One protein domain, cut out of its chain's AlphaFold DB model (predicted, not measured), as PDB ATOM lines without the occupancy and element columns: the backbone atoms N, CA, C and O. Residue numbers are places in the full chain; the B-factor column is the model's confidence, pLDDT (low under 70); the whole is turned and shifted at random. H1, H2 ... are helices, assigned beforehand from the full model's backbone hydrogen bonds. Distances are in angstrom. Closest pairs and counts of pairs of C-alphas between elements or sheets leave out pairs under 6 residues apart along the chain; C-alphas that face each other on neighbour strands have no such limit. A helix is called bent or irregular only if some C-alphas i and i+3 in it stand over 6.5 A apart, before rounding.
ATOM      1  N   ARG A  10      51.838  30.959  13.440       89.06
ATOM      2  CA  ARG A  10      50.411  30.669  13.271       89.06
ATOM      3  C   ARG A  10      50.206  29.635  12.175       89.06
ATOM      4  O   ARG A  10      49.443  28.698  12.373       89.06
ATOM      5  N   ARG A  11      50.918  29.772  11.054       90.44
ATOM      6  CA  ARG A  11      50.869  28.809   9.950       90.44
ATOM      7  C   ARG A  11      51.401  27.448  10.370       90.44
ATOM      8  O   ARG A  11      50.735  26.453  10.131       90.44
ATOM      9  N   LEU A  12      52.546  27.391  11.051       91.31
ATOM     10  CA  LEU A  12      53.115  26.120  11.508       91.31
ATOM     11  C   LEU A  12      52.189  25.398  12.500       91.31
ATOM     12  O   LEU A  12      51.973  24.194  12.381       91.31
ATOM     13  N   ILE A  13      51.637  26.123  13.476       91.50
ATOM     14  CA  ILE A  13      50.712  25.545  14.457       91.50
ATOM     15  C   ILE A  13      49.396  25.142  13.787       91.50
ATOM     16  O   ILE A  13      48.909  24.044  14.042       91.50
ATOM     17  N   GLY A  14      48.859  25.986  12.901       91.25
ATOM     18  CA  GLY A  14      47.669  25.681  12.112       91.25
ATOM     19  C   GLY A  14      47.853  24.420  11.270       91.25
ATOM     20  O   GLY A  14      47.033  23.512  11.351       91.25
ATOM     21  N   TYR A  15      48.975  24.320  10.555       93.88
ATOM     22  CA  TYR A  15      49.347  23.151   9.767       93.88
ATOM     23  C   TYR A  15      49.361  21.872  10.600       93.88
ATOM     24  O   TYR A  15      48.676  20.913  10.256       93.88
ATOM     25  N   ARG A  16      50.089  21.857  11.720       93.56
ATOM     26  CA  ARG A  16      50.208  20.645  12.540       93.56
ATOM     27  C   ARG A  16      48.870  20.269  13.169       93.56
ATOM     28  O   ARG A  16      48.445  19.129  13.037       93.56
ATOM     29  N   ALA A  17      48.176  21.225  13.786       92.12
ATOM     30  CA  ALA A  17      46.932  20.959  14.503       92.12
ATOM     31  C   ALA A  17      45.771  20.571  13.570       92.12
ATOM     32  O   ALA A  17      45.144  19.530  13.773       92.12
ATOM     33  N   HIS A  18      45.487  21.378  12.540       91.88
ATOM     34  CA  HIS A  18      44.394  21.097  11.601       91.88
ATOM     35  C   HIS A  18      44.745  19.944  10.664       91.88
ATOM     36  O   HIS A  18      43.881  19.120  10.375       91.88
ATOM     37  N   GLY A  19      46.004  19.850  10.228       93.94
ATOM     38  CA  GLY A  19      46.470  18.759   9.381       93.94
ATOM     39  C   GLY A  19      46.369  17.406  10.076       93.94
ATOM     40  O   GLY A  19      45.835  16.469   9.490       93.94
ATOM     41  N   ALA A  20      46.780  17.314  11.345       93.00
ATOM     42  CA  ALA A  20      46.656  16.076  12.109       93.00
ATOM     43  C   ALA A  20      45.199  15.656  12.304       93.00
ATOM     44  O   ALA A  20      44.875  14.489  12.124       93.00
ATOM     45  N   ALA A  21      44.305  16.586  12.635       89.75
ATOM     46  CA  ALA A  21      42.898  16.238  12.790       89.75
ATOM     47  C   ALA A  21      42.237  15.837  11.474       89.75
ATOM     48  O   ALA A  21      41.505  14.855  11.459       89.75
ATOM     49  N   ARG A  22      42.524  16.540  10.375       91.00
ATOM     50  CA  ARG A  22      42.015  16.175   9.048       91.00
ATOM     51  C   ARG A  22      42.526  14.795   8.621       91.00
ATOM     52  O   ARG A  22      41.741  13.986   8.145       91.00
ATOM     53  N   LEU A  23      43.800  14.479   8.870       93.06
ATOM     54  CA  LEU A  23      44.348  13.143   8.607       93.06
ATOM     55  C   LEU A  23      43.632  12.063   9.434       93.06
ATOM     56  O   LEU A  23      43.189  11.050   8.903       93.06
ATOM     57  N   VAL A  24      43.510  12.300  10.741       90.31
ATOM     58  CA  VAL A  24      42.995  11.329  11.713       90.31
ATOM     59  C   VAL A  24      41.500  11.073  11.542       90.31
ATOM     60  O   VAL A  24      41.070   9.931  11.693       90.31
ATOM     61  N   LEU A  25      40.718  12.118  11.263       85.50
ATOM     62  CA  LEU A  25      39.262  12.043  11.146       85.50
ATOM     63  C   LEU A  25      38.805  11.655   9.735       85.50
ATOM     64  O   LEU A  25      37.848  10.897   9.625       85.50
ATOM     65  N   GLU A  26      39.492  12.133   8.695       89.25
ATOM     66  CA  GLU A  26      39.039  12.000   7.302       89.25
ATOM     67  C   GLU A  26      40.002  11.152   6.468       89.25
ATOM     68  O   GLU A  26      39.581  10.212   5.809       89.25
ATOM     69  N   GLY A  27      41.309  11.432   6.526       93.19
ATOM     70  CA  GLY A  27      42.303  10.756   5.679       93.19
ATOM     71  C   GLY A  27      42.325   9.238   5.866       93.19
ATOM     72  O   GLY A  27      42.292   8.491   4.891       93.19
ATOM     73  N   HIS A  28      42.320   8.769   7.116       92.62
ATOM     74  CA  HIS A  28      42.228   7.334   7.403       92.62
ATOM     75  C   HIS A  28      40.883   6.728   6.974       92.62
ATOM     76  O   HIS A  28      40.866   5.621   6.448       92.62
ATOM     77  N   ALA A  29      39.773   7.449   7.165       91.25
ATOM     78  CA  ALA A  29      38.450   6.969   6.769       91.25
ATOM     79  C   ALA A  29      38.342   6.825   5.243       91.25
ATOM     80  O   ALA A  29      37.905   5.782   4.769       91.25
ATOM     81  N   ALA A  30      38.827   7.814   4.491       94.62
ATOM     82  CA  ALA A  30      38.846   7.784   3.034       94.62
ATOM     83  C   ALA A  30      39.704   6.632   2.488       94.62
ATOM     84  O   ALA A  30      39.306   5.965   1.538       94.62
ATOM     85  N   LEU A  31      40.860   6.347   3.105       96.50
ATOM     86  CA  LEU A  31      41.673   5.188   2.725       96.50
ATOM     87  C   LEU A  31      40.915   3.872   2.951       96.50
ATOM     88  O   LEU A  31      40.897   3.024   2.064       96.50
ATOM     89  N   GLU A  32      40.247   3.712   4.091       94.75
ATOM     90  CA  GLU A  32      39.428   2.521   4.349       94.75
ATOM     91  C   GLU A  32      38.257   2.376   3.377       94.75
ATOM     92  O   GLU A  32      37.889   1.257   3.028       94.75
ATOM     93  N   ASP A  33      37.669   3.485   2.929       95.81
ATOM     94  CA  ASP A  33      36.589   3.450   1.948       95.81
ATOM     95  C   ASP A  33      37.105   2.965   0.578       95.81
ATOM     96  O   ASP A  33      36.410   2.206  -0.107       95.81
ATOM     97  N   VAL A  34      38.354   3.291   0.207       97.38
ATOM     98  CA  VAL A  34      39.035   2.694  -0.959       97.38
ATOM     99  C   VAL A  34      39.241   1.189  -0.757       97.38
ATOM    100  O   VAL A  34      38.858   0.396  -1.621       97.38
ATOM    101  N   GLU A  35      39.802   0.785   0.387       96.25
ATOM    102  CA  GLU A  35      40.063  -0.623   0.729       96.25
ATOM    103  C   GLU A  35      38.779  -1.462   0.704       96.25
ATOM    104  O   GLU A  35      38.725  -2.532   0.090       96.25
ATOM    105  N   GLY A  36      37.718  -0.951   1.328       95.44
ATOM    106  CA  GLY A  36      36.404  -1.581   1.363       95.44
ATOM    107  C   GLY A  36      35.776  -1.695  -0.024       95.44
ATOM    108  O   GLY A  36      35.221  -2.745  -0.356       95.44
ATOM    109  N   SER A  37      35.904  -0.659  -0.857       96.00
ATOM    110  CA  SER A  37      35.391  -0.670  -2.232       96.00
ATOM    111  C   SER A  37      36.105  -1.710  -3.102       96.00
ATOM    112  O   SER A  37      35.446  -2.469  -3.817       96.00
ATOM    113  N   LEU A  38      37.435  -1.816  -2.999       94.38
ATOM    114  CA  LEU A  38      38.205  -2.857  -3.688       94.38
ATOM    115  C   LEU A  38      37.817  -4.260  -3.211       94.38
ATOM    116  O   LEU A  38      37.530  -5.133  -4.032       94.38
ATOM    117  N   ALA A  39      37.737  -4.472  -1.895       94.88
ATOM    118  CA  ALA A  39      37.352  -5.760  -1.318       94.88
ATOM    119  C   ALA A  39      35.928  -6.190  -1.722       94.88
ATOM    120  O   ALA A  39      35.650  -7.383  -1.853       94.88
ATOM    121  N   ALA A  40      35.033  -5.226  -1.954       95.56
ATOM    122  CA  ALA A  40      33.677  -5.458  -2.441       95.56
ATOM    123  C   ALA A  40      33.587  -5.685  -3.965       95.56
ATOM    124  O   ALA A  40      32.489  -5.917  -4.476       95.56
ATOM    125  N   GLY A  41      34.703  -5.620  -4.700       93.50
ATOM    126  CA  GLY A  41      34.726  -5.755  -6.157       93.50
ATOM    127  C   GLY A  41      34.123  -4.552  -6.888       93.50
ATOM    128  O   GLY A  41      33.508  -4.730  -7.937       93.50
ATOM    129  N   GLN A  42      34.263  -3.346  -6.326       94.25
ATOM    130  CA  GLN A  42      33.748  -2.087  -6.877       94.25
ATOM    131  C   GLN A  42      34.904  -1.131  -7.240       94.25
ATOM    132  O   GLN A  42      35.110  -0.123  -6.557       94.25
ATOM    133  N   PRO A  43      35.697  -1.435  -8.285       91.56
ATOM    134  CA  PRO A  43      36.909  -0.678  -8.601       91.56
ATOM    135  C   PRO A  43      36.625   0.771  -9.016       91.56
ATOM    136  O   PRO A  43      37.371   1.669  -8.639       91.56
ATOM    137  N   GLU A  44      35.522   1.047  -9.713       93.69
ATOM    138  CA  GLU A  44      35.152   2.417 -10.085       93.69
ATOM    139  C   GLU A  44      34.795   3.263  -8.855       93.69
ATOM    140  O   GLU A  44      35.164   4.436  -8.776       93.69
ATOM    141  N   THR A  45      34.124   2.662  -7.865       96.06
ATOM    142  CA  THR A  45      33.879   3.305  -6.568       96.06
ATOM    143  C   THR A  45      35.197   3.556  -5.843       96.06
ATOM    144  O   THR A  45      35.404   4.653  -5.334       96.06
ATOM    145  N   ALA A  46      36.118   2.587  -5.848       96.69
ATOM    146  CA  ALA A  46      37.428   2.743  -5.221       96.69
ATOM    147  C   ALA A  46      38.222   3.913  -5.826       96.69
ATOM    148  O   ALA A  46      38.820   4.686  -5.085       96.69
ATOM    149  N   VAL A  47      38.183   4.094  -7.151       97.00
ATOM    150  CA  VAL A  47      38.809   5.243  -7.832       97.00
ATOM    151  C   VAL A  47      38.187   6.565  -7.383       97.00
ATOM    152  O   VAL A  47      38.912   7.513  -7.087       97.00
ATOM    153  N   LEU A  48      36.856   6.636  -7.284       96.38
ATOM    154  CA  LEU A  48      36.174   7.834  -6.789       96.38
ATOM    155  C   LEU A  48      36.605   8.177  -5.352       96.38
ATOM    156  O   LEU A  48      36.942   9.328  -5.079       96.38
ATOM    157  N   MET A  49      36.653   7.179  -4.466       97.19
ATOM    158  CA  MET A  49      37.125   7.353  -3.085       97.19
ATOM    159  C   MET A  49      38.614   7.735  -3.036       97.19
ATOM    160  O   MET A  49      39.033   8.523  -2.190       97.19
ATOM    161  N   ALA A  50      39.427   7.247  -3.979       97.94
ATOM    162  CA  ALA A  50      40.837   7.606  -4.066       97.94
ATOM    163  C   ALA A  50      41.032   9.087  -4.429       97.94
ATOM    164  O   ALA A  50      41.915   9.729  -3.865       97.94
ATOM    165  N   HIS A  51      40.196   9.667  -5.298       97.56
ATOM    166  CA  HIS A  51      40.236  11.114  -5.556       97.56
ATOM    167  C   HIS A  51      39.948  11.925  -4.285       97.56
ATOM    168  O   HIS A  51      40.634  12.913  -4.019       97.56
ATOM    169  N   GLU A  52      38.991  11.493  -3.464       95.56
ATOM    170  CA  GLU A  52      38.702  12.137  -2.179       95.56
ATOM    171  C   GLU A  52      39.891  12.033  -1.209       95.56
ATOM    172  O   GLU A  52      40.320  13.042  -0.642       95.56
ATOM    173  N   LEU A  53      40.510  10.852  -1.093       97.25
ATOM    174  CA  LEU A  53      41.728  10.643  -0.300       97.25
ATOM    175  C   LEU A  53      42.882  11.564  -0.738       97.25
ATOM    176  O   LEU A  53      43.582  12.135   0.110       97.25
ATOM    177  N   ILE A  54      43.088  11.723  -2.049       98.06
ATOM    178  CA  ILE A  54      44.107  12.621  -2.608       98.06
ATOM    179  C   ILE A  54      43.787  14.075  -2.263       98.06
ATOM    180  O   ILE A  54      44.658  14.785  -1.766       98.06
ATOM    181  N   GLN A  55      42.543  14.520  -2.442       96.00
ATOM    182  CA  GLN A  55      42.135  15.885  -2.095       96.00
ATOM    183  C   GLN A  55      42.314  16.172  -0.599       96.00
ATOM    184  O   GLN A  55      42.852  17.220  -0.232       96.00
ATOM    185  N   ILE A  56      41.954  15.227   0.275       95.31
ATOM    186  CA  ILE A  56      42.226  15.314   1.714       95.31
ATOM    187  C   ILE A  56      43.730  15.466   1.957       95.31
ATOM    188  O   ILE A  56      44.150  16.414   2.625       95.31
ATOM    189  N   SER A  57      44.548  14.587   1.384       97.25
ATOM    190  CA  SER A  57      45.999  14.576   1.587       97.25
ATOM    191  C   SER A  57      46.668  15.868   1.112       97.25
ATOM    192  O   SER A  57      47.437  16.488   1.851       97.25
ATOM    193  N   LEU A  58      46.334  16.334  -0.092       96.88
ATOM    194  CA  LEU A  58      46.872  17.568  -0.661       96.88
ATOM    195  C   LEU A  58      46.415  18.796   0.127       96.88
ATOM    196  O   LEU A  58      47.230  19.671   0.418       96.88
ATOM    197  N   SER A  59      45.170  18.818   0.594       95.38
ATOM    198  CA  SER A  59      44.682  19.922   1.415       95.38
ATOM    199  C   SER A  59      45.415  20.039   2.754       95.38
ATOM    200  O   SER A  59      45.594  21.147   3.255       95.38
ATOM    201  N   ILE A  60      45.866  18.916   3.334       95.69
ATOM    202  CA  ILE A  60      46.714  18.900   4.534       95.69
ATOM    203  C   ILE A  60      48.079  19.496   4.202       95.69
ATOM    204  O   ILE A  60      48.571  20.351   4.936       95.69
ATOM    205  N   ARG A  61      48.688  19.073   3.088       95.88
ATOM    206  CA  ARG A  61      49.996  19.578   2.639       95.88
ATOM    207  C   ARG A  61      49.947  21.083   2.350       95.88
ATOM    208  O   ARG A  61      50.858  21.804   2.754       95.88
ATOM    209  N   GLY A  62      48.864  21.570   1.745       95.12
ATOM    210  CA  GLY A  62      48.648  22.986   1.435       95.12
ATOM    211  C   GLY A  62      48.620  23.894   2.668       95.12
ATOM    212  O   GLY A  62      49.066  25.041   2.601       95.12
ATOM    213  N   LEU A  63      48.194  23.394   3.836       93.94
ATOM    214  CA  LEU A  63      48.196  24.167   5.090       93.94
ATOM    215  C   LEU A  63      49.595  24.668   5.496       93.94
ATOM    216  O   LEU A  63      49.709  25.663   6.215       93.94
ATOM    217  N   ALA A  64      50.665  24.007   5.039       92.88
ATOM    218  CA  ALA A  64      52.038  24.437   5.300       92.88
ATOM    219  C   ALA A  64      52.397  25.767   4.605       92.88
ATOM    220  O   ALA A  64      53.365  26.422   4.998       92.88
ATOM    221  N   THR A  65      51.623  26.189   3.600       91.75
ATOM    222  CA  THR A  65      51.894  27.363   2.757       91.75
ATOM    223  C   THR A  65      50.711  28.341   2.740       91.75
ATOM    224  O   THR A  65      50.786  29.401   3.361       91.75
ATOM    225  N   ALA A  66      49.619  28.016   2.048       89.62
ATOM    226  CA  ALA A  66      48.494  28.922   1.800       89.62
ATOM    227  C   ALA A  66      47.116  28.235   1.833       89.62
ATOM    228  O   ALA A  66      46.121  28.869   1.498       89.62
ATOM    229  N   GLY A  67      47.060  26.964   2.233       88.88
ATOM    230  CA  GLY A  67      45.830  26.183   2.283       88.88
ATOM    231  C   GLY A  67      44.844  26.653   3.348       88.88
ATOM    232  O   GLY A  67      45.199  27.294   4.344       88.88
ATOM    233  N   GLU A  68      43.582  26.299   3.139       87.19
ATOM    234  CA  GLU A  68      42.470  26.713   3.988       87.19
ATOM    235  C   GLU A  68      42.354  25.869   5.271       87.19
ATOM    236  O   GLU A  68      42.256  24.635   5.237       87.19
ATOM    237  N   LEU A  69      42.311  26.545   6.430       83.88
ATOM    238  CA  LEU A  69      42.123  25.913   7.747       83.88
ATOM    239  C   LEU A  69      40.701  25.369   7.939       83.88
ATOM    240  O   LEU A  69      40.512  24.353   8.612       83.88
ATOM    241  N   SER A  70      39.704  26.039   7.355       71.50
ATOM    242  CA  SER A  70      38.316  25.583   7.320       71.50
ATOM    243  C   SER A  70      38.189  24.419   6.342       71.50
ATOM    244  O   SER A  70      38.059  24.619   5.143       71.50
ATOM    245  N   VAL A  84      49.284  24.170  -2.697       96.69
ATOM    246  CA  VAL A  84      49.982  22.947  -3.114       96.69
ATOM    247  C   VAL A  84      50.742  23.196  -4.422       96.69
ATOM    248  O   VAL A  84      50.283  23.943  -5.287       96.69
ATOM    249  N   ASP A  85      51.919  22.584  -4.579       96.69
ATOM    250  CA  ASP A  85      52.640  22.616  -5.855       96.69
ATOM    251  C   ASP A  85      51.790  21.932  -6.949       96.69
ATOM    252  O   ASP A  85      51.367  20.789  -6.752       96.69
ATOM    253  N   PRO A  86      51.556  22.566  -8.115       96.75
ATOM    254  CA  PRO A  86      50.789  21.963  -9.206       96.75
ATOM    255  C   PRO A  86      51.298  20.590  -9.665       96.75
ATOM    256  O   PRO A  86      50.520  19.796 -10.192       96.75
ATOM    257  N   ARG A  87      52.591  20.294  -9.483       97.69
ATOM    258  CA  ARG A  87      53.159  18.969  -9.763       97.69
ATOM    259  C   ARG A  87      52.669  17.925  -8.771       97.69
ATOM    260  O   ARG A  87      52.245  16.867  -9.212       97.69
ATOM    261  N   GLU A  88      52.654  18.243  -7.475       97.38
ATOM    262  CA  GLU A  88      52.095  17.341  -6.457       97.38
ATOM    263  C   GLU A  88      50.600  17.090  -6.708       97.38
ATOM    264  O   GLU A  88      50.134  15.962  -6.555       97.38
ATOM    265  N   VAL A  89      49.861  18.113  -7.158       97.94
ATOM    266  CA  VAL A  89      48.453  17.963  -7.564       97.94
ATOM    267  C   VAL A  89      48.326  16.985  -8.729       97.94
ATOM    268  O   VAL A  89      47.578  16.016  -8.641       97.94
ATOM    269  N   ALA A  90      49.081  17.204  -9.808       98.12
ATOM    270  CA  ALA A  90      49.031  16.343 -10.985       98.12
ATOM    271  C   ALA A  90      49.449  14.894 -10.675       98.12
ATOM    272  O   ALA A  90      48.835  13.958 -11.182       98.12
ATOM    273  N   GLU A  91      50.473  14.701  -9.841       97.88
ATOM    274  CA  GLU A  91      50.948  13.383  -9.415       97.88
ATOM    275  C   GLU A  91      49.910  12.646  -8.559       97.88
ATOM    276  O   GLU A  91      49.670  11.458  -8.786       97.88
ATOM    277  N   GLY A  92      49.266  13.346  -7.620       97.50
ATOM    278  CA  GLY A  92      48.199  12.788  -6.789       97.50
ATOM    279  C   GLY A  92      46.965  12.403  -7.605       97.50
ATOM    280  O   GLY A  92      46.487  11.275  -7.509       97.50
ATOM    281  N   GLU A  93      46.479  13.302  -8.460       97.81
ATOM    282  CA  GLU A  93      45.327  13.029  -9.333       97.81
ATOM    283  C   GLU A  93      45.612  11.870 -10.300       97.81
ATOM    284  O   GLU A  93      44.760  11.007 -10.521       97.81
ATOM    285  N   ALA A  94      46.837  11.791 -10.830       97.12
ATOM    286  CA  ALA A  94      47.257  10.659 -11.646       97.12
ATOM    287  C   ALA A  94      47.286   9.349 -10.844       97.12
ATOM    288  O   ALA A  94      46.914   8.312 -11.385       97.12
ATOM    289  N   LEU A  95      47.710   9.374  -9.576       97.62
ATOM    290  CA  LEU A  95      47.684   8.201  -8.697       97.62
ATOM    291  C   LEU A  95      46.253   7.691  -8.468       97.62
ATOM    292  O   LEU A  95      46.024   6.491  -8.604       97.62
ATOM    293  N   ALA A  96      45.286   8.569  -8.191       96.69
ATOM    294  CA  ALA A  96      43.885   8.161  -8.062       96.69
ATOM    295  C   ALA A  96      43.345   7.547  -9.367       96.69
ATOM    296  O   ALA A  96      42.793   6.446  -9.357       96.69
ATOM    297  N   ALA A  97      43.586   8.207 -10.505       95.44
ATOM    298  CA  ALA A  97      43.085   7.768 -11.807       95.44
ATOM    299  C   ALA A  97      43.641   6.403 -12.263       95.44
ATOM    300  O   ALA A  97      42.947   5.668 -12.969       95.44
ATOM    301  N   ARG A  98      44.865   6.032 -11.846       93.50
ATOM    302  CA  ARG A  98      45.482   4.730 -12.181       93.50
ATOM    303  C   ARG A  98      44.664   3.525 -11.708       93.50
ATOM    304  O   ARG A  98      44.787   2.460 -12.310       93.50
ATOM    305  N   GLY A  99      43.810   3.683 -10.695       90.62
ATOM    306  CA  GLY A  99      42.969   2.593 -10.195       90.62
ATOM    307  C   GLY A  99      41.984   2.032 -11.231       90.62
ATOM    308  O   GLY A  99      41.546   0.895 -11.085       90.62
ATOM    309  N   LEU A 100      41.673   2.774 -12.307       86.56
ATOM    310  CA  LEU A 100      40.828   2.271 -13.400       86.56
ATOM    311  C   LEU A 100      41.495   1.134 -14.187       86.56
ATOM    312  O   LEU A 100      40.816   0.200 -14.605       86.56
ATOM    313  N   ASP A 101      42.814   1.213 -14.368       85.25
ATOM    314  CA  ASP A 101      43.593   0.222 -15.118       85.25
ATOM    315  C   ASP A 101      44.241  -0.820 -14.188       85.25
ATOM    316  O   ASP A 101      44.446  -1.973 -14.574       85.25
ATOM    317  N   HIS A 102      44.566  -0.410 -12.956       79.62
ATOM    318  CA  HIS A 102      45.396  -1.153 -12.008       79.62
ATOM    319  C   HIS A 102      44.836  -1.122 -10.576       79.62
ATOM    320  O   HIS A 102      45.587  -0.935  -9.628       79.62
ATOM    321  N   GLY A 103      43.523  -1.282 -10.398       82.56
ATOM    322  CA  GLY A 103      42.879  -1.365  -9.079       82.56
ATOM    323  C   GLY A 103      43.223  -2.652  -8.318       82.56
ATOM    324  O   GLY A 103      42.369  -3.522  -8.154       82.56
ATOM    325  N   ASP A 104      44.476  -2.793  -7.893       90.81
ATOM    326  CA  ASP A 104      45.016  -3.945  -7.176       90.81
ATOM    327  C   ASP A 104      45.729  -3.538  -5.872       90.81
ATOM    328  O   ASP A 104      45.719  -2.377  -5.457       90.81
ATOM    329  N   GLU A 105      46.335  -4.516  -5.196       93.44
ATOM    330  CA  GLU A 105      47.050  -4.286  -3.937       93.44
ATOM    331  C   GLU A 105      48.259  -3.351  -4.105       93.44
ATOM    332  O   GLU A 105      48.583  -2.604  -3.187       93.44
ATOM    333  N   ALA A 106      48.915  -3.344  -5.271       94.81
ATOM    334  CA  ALA A 106      50.072  -2.484  -5.502       94.81
ATOM    335  C   ALA A 106      49.650  -1.014  -5.616       94.81
ATOM    336  O   ALA A 106      50.286  -0.141  -5.027       94.81
ATOM    337  N   TRP A 107      48.544  -0.736  -6.309       96.56
ATOM    338  CA  TRP A 107      47.945   0.600  -6.317       96.56
ATOM    339  C   TRP A 107      47.506   1.044  -4.919       96.56
ATOM    340  O   TRP A 107      47.732   2.191  -4.522       96.56
ATOM    341  N   LEU A 108      46.936   0.130  -4.137       96.88
ATOM    342  CA  LEU A 108      46.546   0.413  -2.763       96.88
ATOM    343  C   LEU A 108      47.755   0.731  -1.866       96.88
ATOM    344  O   LEU A 108      47.702   1.670  -1.072       96.88
ATOM    345  N   ASP A 109      48.871   0.021  -2.034       97.38
ATOM    346  CA  ASP A 109      50.132   0.329  -1.355       97.38
ATOM    347  C   ASP A 109      50.677   1.716  -1.732       97.38
ATOM    348  O   ASP A 109      51.188   2.431  -0.865       97.38
ATOM    349  N   GLU A 110      50.521   2.148  -2.988       97.62
ATOM    350  CA  GLU A 110      50.869   3.512  -3.403       97.62
ATOM    351  C   GLU A 110      49.994   4.568  -2.703       97.62
ATOM    352  O   GLU A 110      50.512   5.596  -2.254       97.62
ATOM    353  N   LEU A 111      48.691   4.317  -2.542       98.06
ATOM    354  CA  LEU A 111      47.784   5.204  -1.798       98.06
ATOM    355  C   LEU A 111      48.132   5.259  -0.304       98.06
ATOM    356  O   LEU A 111      48.183   6.345   0.283       98.06
ATOM    357  N   ARG A 112      48.440   4.110   0.309       97.81
ATOM    358  CA  ARG A 112      48.928   4.040   1.696       97.81
ATOM    359  C   ARG A 112      50.216   4.838   1.863       97.81
ATOM    360  O   ARG A 112      50.336   5.617   2.808       97.81
ATOM    361  N   ALA A 113      51.159   4.690   0.933       98.00
ATOM    362  CA  ALA A 113      52.410   5.438   0.940       98.00
ATOM    363  C   ALA A 113      52.175   6.949   0.791       98.00
ATOM    364  O   ALA A 113      52.799   7.736   1.504       98.00
ATOM    365  N   HIS A 114      51.241   7.362  -0.070       98.12
ATOM    366  CA  HIS A 114      50.866   8.766  -0.239       98.12
ATOM    367  C   HIS A 114      50.311   9.387   1.058       98.12
ATOM    368  O   HIS A 114      50.695  10.504   1.434       98.12
ATOM    369  N   LEU A 115      49.437   8.667   1.768       97.12
ATOM    370  CA  LEU A 115      48.885   9.127   3.045       97.12
ATOM    371  C   LEU A 115      49.952   9.142   4.151       97.12
ATOM    372  O   LEU A 115      50.062  10.130   4.879       97.12
ATOM    373  N   ALA A 116      50.793   8.107   4.229       96.62
ATOM    374  CA  ALA A 116      51.896   8.030   5.187       96.62
ATOM    375  C   ALA A 116      52.936   9.145   4.971       96.62
ATOM    376  O   ALA A 116      53.453   9.726   5.927       96.62
ATOM    377  N   GLU A 117      53.216   9.507   3.717       97.44
ATOM    378  CA  GLU A 117      54.057  10.660   3.405       97.44
ATOM    379  C   GLU A 117      53.418  11.950   3.941       97.44
ATOM    380  O   GLU A 117      54.096  12.748   4.592       97.44
ATOM    381  N   THR A 118      52.112  12.140   3.731       97.31
ATOM    382  CA  THR A 118      51.372  13.299   4.254       97.31
ATOM    383  C   THR A 118      51.462  13.385   5.777       97.31
ATOM    384  O   THR A 118      51.748  14.459   6.312       97.31
ATOM    385  N   GLU A 119      51.291  12.262   6.475       97.12
ATOM    386  CA  GLU A 119      51.453  12.175   7.926       97.12
ATOM    387  C   GLU A 119      52.876  12.544   8.366       97.12
ATOM    388  O   GLU A 119      53.059  13.363   9.271       97.12
ATOM    389  N   SER A 120      53.896  12.009   7.688       96.75
ATOM    390  CA  SER A 120      55.299  12.262   8.030       96.75
ATOM    391  C   SER A 120      55.662  13.751   7.966       96.75
ATOM    392  O   SER A 120      56.410  14.254   8.809       96.75
ATOM    393  N   ARG A 121      55.067  14.493   7.019       95.94
ATOM    394  CA  ARG A 121      55.287  15.936   6.841       95.94
ATOM    395  C   ARG A 121      54.751  16.765   8.023       95.94
ATOM    396  O   ARG A 121      55.292  17.834   8.304       95.94
ATOM    397  N   LEU A 122      53.763  16.262   8.778       94.62
ATOM    398  CA  LEU A 122      53.234  16.928   9.984       94.62
ATOM    399  C   LEU A 122      54.242  16.944  11.152       94.62
ATOM    400  O   LEU A 122      54.111  17.731  12.102       94.62
ATOM    401  N   GLY A 123      55.262  16.082  11.087       93.75
ATOM    402  CA  GLY A 123      56.395  16.071  12.007       93.75
ATOM    403  C   GLY A 123      56.046  15.636  13.428       93.75
ATOM    404  O   GLY A 123      56.653  16.134  14.379       93.75
ATOM    405  N   TYR A 124      55.037  14.783  13.614       92.06
ATOM    406  CA  TYR A 124      54.788  14.149  14.911       92.06
ATOM    407  C   TYR A 124      55.838  13.053  15.165       92.06
ATOM    408  O   TYR A 124      56.242  12.369  14.227       92.06
ATOM    409  N   PRO A 125      56.329  12.904  16.408       89.00
ATOM    410  CA  PRO A 125      57.374  11.929  16.729       89.00
ATOM    411  C   PRO A 125      56.857  10.485  16.778       89.00
ATOM    412  O   PRO A 125      57.644   9.550  16.670       89.00
ATOM    413  N   GLU A 126      55.550  10.313  16.959       89.06
ATOM    414  CA  GLU A 126      54.853   9.031  16.963       89.06
ATOM    415  C   GLU A 126      53.749   9.063  15.899       89.06
ATOM    416  O   GLU A 126      53.240  10.155  15.609       89.06
ATOM    417  N   PRO A 127      53.355   7.899  15.351       88.25
ATOM    418  CA  PRO A 127      52.200   7.809  14.470       88.25
ATOM    419  C   PRO A 127      50.948   8.392  15.124       88.25
ATOM    420  O   PRO A 127      50.690   8.209  16.321       88.25
ATOM    421  N   LEU A 128      50.160   9.091  14.322       89.69
ATOM    422  CA  LEU A 128      48.897   9.663  14.722       89.69
ATOM    423  C   LEU A 128      47.886   8.558  15.061       89.69
ATOM    424  O   LEU A 128      47.940   7.439  14.546       89.69
ATOM    425  N   PRO A 129      46.951   8.840  15.981       86.19
ATOM    426  CA  PRO A 129      45.996   7.842  16.413       86.19
ATOM    427  C   PRO A 129      45.049   7.452  15.282       86.19
ATOM    428  O   PRO A 129      44.519   8.291  14.563       86.19
ATOM    429  N   TYR A 130      44.763   6.162  15.200       83.62
ATOM    430  CA  TYR A 130      43.790   5.618  14.269       83.62
ATOM    431  C   TYR A 130      42.408   5.526  14.931       83.62
ATOM    432  O   TYR A 130      42.227   4.748  15.875       83.62
ATOM    433  N   VAL A 131      41.444   6.334  14.468       79.50
ATOM    434  CA  VAL A 131      40.139   6.577  15.127       79.50
ATOM    435  C   VAL A 131      39.305   5.316  15.302       79.50
ATOM    436  O   VAL A 131      38.718   5.130  16.369       79.50
ATOM    437  N   ARG A 132      39.282   4.438  14.295       72.88
ATOM    438  CA  ARG A 132      38.461   3.219  14.294       72.88
ATOM    439  C   ARG A 132      39.076   2.057  15.096       72.88
ATOM    440  O   ARG A 132      38.485   0.984  15.176       72.88
ATOM    441  N   SER A 133      40.211   2.265  15.776       71.88
ATOM    442  CA  SER A 133      40.669   1.347  16.833       71.88
ATOM    443  C   SER A 133      39.835   1.500  18.113       71.88
ATOM    444  O   SER A 133      39.298   2.569  18.391       71.88
ATOM    445  N   GLY A 134      39.780   0.464  18.961       65.31
ATOM    446  CA  GLY A 134      38.954   0.465  20.184       65.31
ATOM    447  C   GLY A 134      39.213   1.614  21.179       65.31
ATOM    448  O   GLY A 134      38.355   1.905  22.003       65.31
ATOM    449  N   ALA A 135      40.362   2.298  21.093       74.06
ATOM    450  CA  ALA A 135      40.683   3.504  21.870       74.06
ATOM    451  C   ALA A 135      40.997   4.733  20.987       74.06
ATOM    452  O   ALA A 135      41.458   5.763  21.483       74.06
ATOM    453  N   GLY A 136      40.784   4.623  19.676       76.31
ATOM    454  CA  GLY A 136      41.239   5.561  18.658       76.31
ATOM    455  C   GLY A 136      40.644   6.948  18.787       76.31
ATOM    456  O   GLY A 136      41.378   7.933  18.838       76.31
ATOM    457  N   MET A 137      39.318   7.023  18.925       78.75
ATOM    458  CA  MET A 137      38.613   8.298  19.066       78.75
ATOM    459  C   MET A 137      39.055   9.079  20.313       78.75
ATOM    460  O   MET A 137      39.274  10.284  20.242       78.75
ATOM    461  N   PHE A 138      39.273   8.409  21.451       80.44
ATOM    462  CA  PHE A 138      39.772   9.070  22.665       80.44
ATOM    463  C   PHE A 138      41.179   9.641  22.474       80.44
ATOM    464  O   PHE A 138      41.456  10.756  22.918       80.44
ATOM    465  N   LYS A 139      42.061   8.907  21.784       81.75
ATOM    466  CA  LYS A 139      43.403   9.402  21.449       81.75
ATOM    467  C   LYS A 139      43.347  10.572  20.463       81.75
ATOM    468  O   LYS A 139      44.080  11.537  20.652       81.75
ATOM    469  N   ALA A 140      42.454  10.528  19.473       78.50
ATOM    470  CA  ALA A 140      42.228  11.626  18.533       78.50
ATOM    471  C   ALA A 140      41.739  12.900  19.245       78.50
ATOM    472  O   ALA A 140      42.302  13.976  19.051       78.50
ATOM    473  N   VAL A 141      40.763  12.781  20.152       79.50
ATOM    474  CA  VAL A 141      40.300  13.909  20.982       79.50
ATOM    475  C   VAL A 141      41.421  14.427  21.886       79.50
ATOM    476  O   VAL A 141      41.606  15.638  22.003       79.50
ATOM    477  N   GLY A 142      42.201  13.534  22.502       81.56
ATOM    478  CA  GLY A 142      43.361  13.904  23.319       81.56
ATOM    479  C   GLY A 142      44.410  14.705  22.541       81.56
ATOM    480  O   GLY A 142      44.890  15.729  23.032       81.56
ATOM    481  N   LEU A 143      44.702  14.285  21.307       82.50
ATOM    482  CA  LEU A 143      45.591  14.987  20.381       82.50
ATOM    483  C   LEU A 143      45.062  16.381  20.023       82.50
ATOM    484  O   LEU A 143      45.815  17.350  20.014       82.50
ATOM    485  N   VAL A 144      43.764  16.520  19.748       79.06
ATOM    486  CA  VAL A 144      43.199  17.841  19.440       79.06
ATOM    487  C   VAL A 144      43.236  18.759  20.662       79.06
ATOM    488  O   VAL A 144      43.625  19.925  20.559       79.06
ATOM    489  N   ARG A 145      42.896  18.236  21.845       81.50
ATOM    490  CA  ARG A 145      42.934  19.001  23.099       81.50
ATOM    491  C   ARG A 145      44.332  19.534  23.419       81.50
ATOM    492  O   ARG A 145      44.439  20.603  24.015       81.50
ATOM    493  N   THR A 146      45.397  18.861  22.974       85.31
ATOM    494  CA  THR A 146      46.779  19.348  23.154       85.31
ATOM    495  C   THR A 146      47.034  20.674  22.421       85.31
ATOM    496  O   THR A 146      47.855  21.486  22.860       85.31
ATOM    497  N   TRP A 147      46.295  20.942  21.341       87.12
ATOM    498  CA  TRP A 147      46.429  22.163  20.542       87.12
ATOM    499  C   TRP A 147      45.486  23.292  20.960       87.12
ATOM    500  O   TRP A 147      45.790  24.444  20.662       87.12
ATOM    501  N   ALA A 148      44.398  23.011  21.686       85.25
ATOM    502  CA  ALA A 148      43.333  23.979  21.978       85.25
ATOM    503  C   ALA A 148      43.853  25.313  22.552       85.25
ATOM    504  O   ALA A 148      43.626  26.372  21.970       85.25
ATOM    505  N   ALA A 149      44.650  25.257  23.624       84.88
ATOM    506  CA  ALA A 149      45.205  26.457  24.254       84.88
ATOM    507  C   ALA A 149      46.199  27.215  23.349       84.88
ATOM    508  O   ALA A 149      46.374  28.424  23.490       84.88
ATOM    509  N   HIS A 150      46.882  26.517  22.436       88.69
ATOM    510  CA  HIS A 150      47.813  27.135  21.489       88.69
ATOM    511  C   HIS A 150      47.060  27.848  20.364       88.69
ATOM    512  O   HIS A 150      47.419  28.970  20.011       88.69
ATOM    513  N   LEU A 151      46.004  27.224  19.838       89.00
ATOM    514  CA  LEU A 151      45.143  27.801  18.807       89.00
ATOM    515  C   LEU A 151      44.435  29.054  19.322       89.00
ATOM    516  O   LEU A 151      44.487  30.089  18.662       89.00
ATOM    517  N   GLU A 152      43.879  29.004  20.536       88.19
ATOM    518  CA  GLU A 152      43.223  30.149  21.176       88.19
ATOM    519  C   GLU A 152      44.185  31.332  21.359       88.19
ATOM    520  O   GLU A 152      43.899  32.442  20.914       88.19
ATOM    521  N   LYS A 153      45.374  31.094  21.936       87.62
ATOM    522  CA  LYS A 153      46.410  32.133  22.111       87.62
ATOM    523  C   LYS A 153      46.842  32.766  20.794       87.62
ATOM    524  O   LYS A 153      47.222  33.933  20.761       87.62
ATOM    525  N   LEU A 154      46.816  31.985  19.720       88.25
ATOM    526  CA  LEU A 154      47.149  32.439  18.383       88.25
ATOM    527  C   LEU A 154      45.923  32.955  17.627       88.25
ATOM    528  O   LEU A 154      46.077  33.308  16.469       88.25
ATOM    529  N   GLY A 155      44.725  33.031  18.212       86.88
ATOM    530  CA  GLY A 155      43.510  33.453  17.507       86.88
ATOM    531  C   GLY A 155      43.265  32.655  16.223       86.88
ATOM    532  O   GLY A 155      42.954  33.241  15.183       86.88
ATOM    533  N   LEU A 156      43.538  31.351  16.264       86.81
ATOM    534  CA  LEU A 156      43.255  30.388  15.206       86.81
ATOM    535  C   LEU A 156      41.936  29.665  15.514       86.81
ATOM    536  O   LEU A 156      41.582  29.525  16.687       86.81
ATOM    537  N   PRO A 157      41.202  29.209  14.484       85.75
ATOM    538  CA  PRO A 157      39.988  28.435  14.696       85.75
ATOM    539  C   PRO A 157      40.284  27.145  15.474       85.75
ATOM    540  O   PRO A 157      41.353  26.552  15.350       85.75
ATOM    541  N   GLY A 158      39.314  26.705  16.277       83.50
ATOM    542  CA  GLY A 158      39.364  25.390  16.905       83.50
ATOM    543  C   GLY A 158      39.324  24.275  15.859       83.50
ATOM    544  O   GLY A 158      38.741  24.427  14.787       83.50
ATOM    545  N   VAL A 159      39.952  23.148  16.179       81.38
ATOM    546  CA  VAL A 159      40.036  21.979  15.291       81.38
ATOM    547  C   VAL A 159      38.802  21.073  15.394       81.38
ATOM    548  O   VAL A 159      38.409  20.454  14.412       81.38
ATOM    549  N   LEU A 160      38.174  21.010  16.570       71.88
ATOM    550  CA  LEU A 160      36.909  20.307  16.800       71.88
ATOM    551  C   LEU A 160      35.760  21.314  16.969       71.88
ATOM    552  O   LEU A 160      36.018  22.459  17.356       71.88
ATOM    553  N   PRO A 161      34.497  20.898  16.744       61.56
ATOM    554  CA  PRO A 161      33.333  21.674  17.161       61.56
ATOM    555  C   PRO A 161      33.465  22.071  18.639       61.56
ATOM    556  O   PRO A 161      33.941  21.272  19.449       61.56
ATOM    557  N   GLY A 162      33.060  23.297  18.988       55.06
ATOM    558  CA  GLY A 162      33.303  23.887  20.316       55.06
ATOM    559  C   GLY A 162      32.893  22.990  21.491       55.06
ATOM    560  O   GLY A 162      33.605  22.926  22.489       55.06
ATOM    561  N   ASP A 163      31.825  22.210  21.322       49.16
ATOM    562  CA  ASP A 163      31.263  21.333  22.355       49.16
ATOM    563  C   ASP A 163      32.134  20.101  22.666       49.16
ATOM    564  O   ASP A 163      31.976  19.471  23.707       49.16
ATOM    565  N   TRP A 164      33.066  19.738  21.780       53.38
ATOM    566  CA  TRP A 164      33.960  18.580  21.951       53.38
ATOM    567  C   TRP A 164      35.324  18.976  22.531       53.38
ATOM    568  O   TRP A 164      36.065  18.135  23.052       53.38
ATOM    569  N   ALA A 165      35.670  20.263  22.438       51.75
ATOM    570  CA  ALA A 165      36.928  20.815  22.931       51.75
ATOM    571  C   ALA A 165      36.903  21.121  24.439       51.75
ATOM    572  O   ALA A 165      37.966  21.279  25.041       51.75
TER     573      ALA A 165
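This is residues 10 to 70 and 84 to 165 of the 169 residues of an uncharacterized protein of Streptomyces albaduncus (UniProt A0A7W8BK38). Helices running nearly along one line make a bundle, with H2 in its middle and H1, H3 and H5 round it; H4 is a short turn near one end. H1 is bent, and H6 packs on its first arm, H1a, on the side away from H2, with tiny H7 on H6. The printed part has 143 residues with seven named helices, H1 to H7 in order, and no named strand: the class is all helix. It is compact, with a radius of gyration of the C-alphas of 15.6 A, and spans 49 by 37 by 26 A.

H1, residues 10 to 39, was assigned as one helix by its hydrogen bonds but is bent, with C-alphas 25 and 28 6.7 A apart; its arms are H1a, residues 10 to 25, and H1b, residues 28 to 39. H2, residues 43 to 62, forms a helical hairpin with H1b, at a shallow tilt of 17 degrees, opposite ways; their closest C-alphas, of Val 34 and Ala 46, are 4.6 A apart. With residues 56 to 61 alone H2 touches H1a, closest at the C-alphas of Gly 19 and Ile 60, 4.9 A. H3, residues 86 to 97, touches H2 at a shallow tilt of 21 degrees, opposite ways, the closest C-alphas, of Ala 50 and Ala 96, being 5.1 A apart. H4, residues 99 to 102, touches residues 43 to 47 of H2 alone, closest at the C-alphas of Val 47 and Gly 99, 5.5 A. H5, residues 105 to 121, touches H2 at a shallow tilt of 15 degrees, the same way, closest at the C-alphas of Ser 57 and Thr 118, 6.1 A. H1a, H1b, H2 and H5 are a bundle, helices side by side. H6, residues 136 to 153, touches H1a at a shallow tilt of 18 degrees, opposite ways, closest at the C-alphas of Ala 17 and Trp 147, 6.2 A. H7, residues 162 to 165, touches residues 141 to 148 of H6 alone, closest at the C-alphas of Arg 145 and Ala 165, 6.3 A. H2 and H6 are apart. Every O i to N i+4 pair is within hydrogen-bond range in H1a, H1b, H2, H3 and H5, and 11 of 14 are in H6; H4 and H7 are too short for such a pair.

H1a begins at C-alpha 10, (50.411, 30.669, 13.271), and is 21.8 A long; H1b is 16.5 A. H2 is 28.3 A long, H3 16.4 A and H5 24.4 A. H6, 27.3 A, is irregular, with C-alphas 146 and 149 7.4 A apart and a kink of 30 degrees near residue 147. H7 ends at C-alpha 165, (36.928, 20.815, 22.931).

The C-alphas farthest apart, of Asp 101 and Lys 153, are 49.1 A apart. Residues 71 to 83 are not printed, and C-alphas 70 and 84 are 15.9 A apart across this cut. The link from H5 to H6, residues 122 to 135, is long. Mean pLDDT of the printed part is 89.7; residue 134 and residues 161 to 165 are under 70.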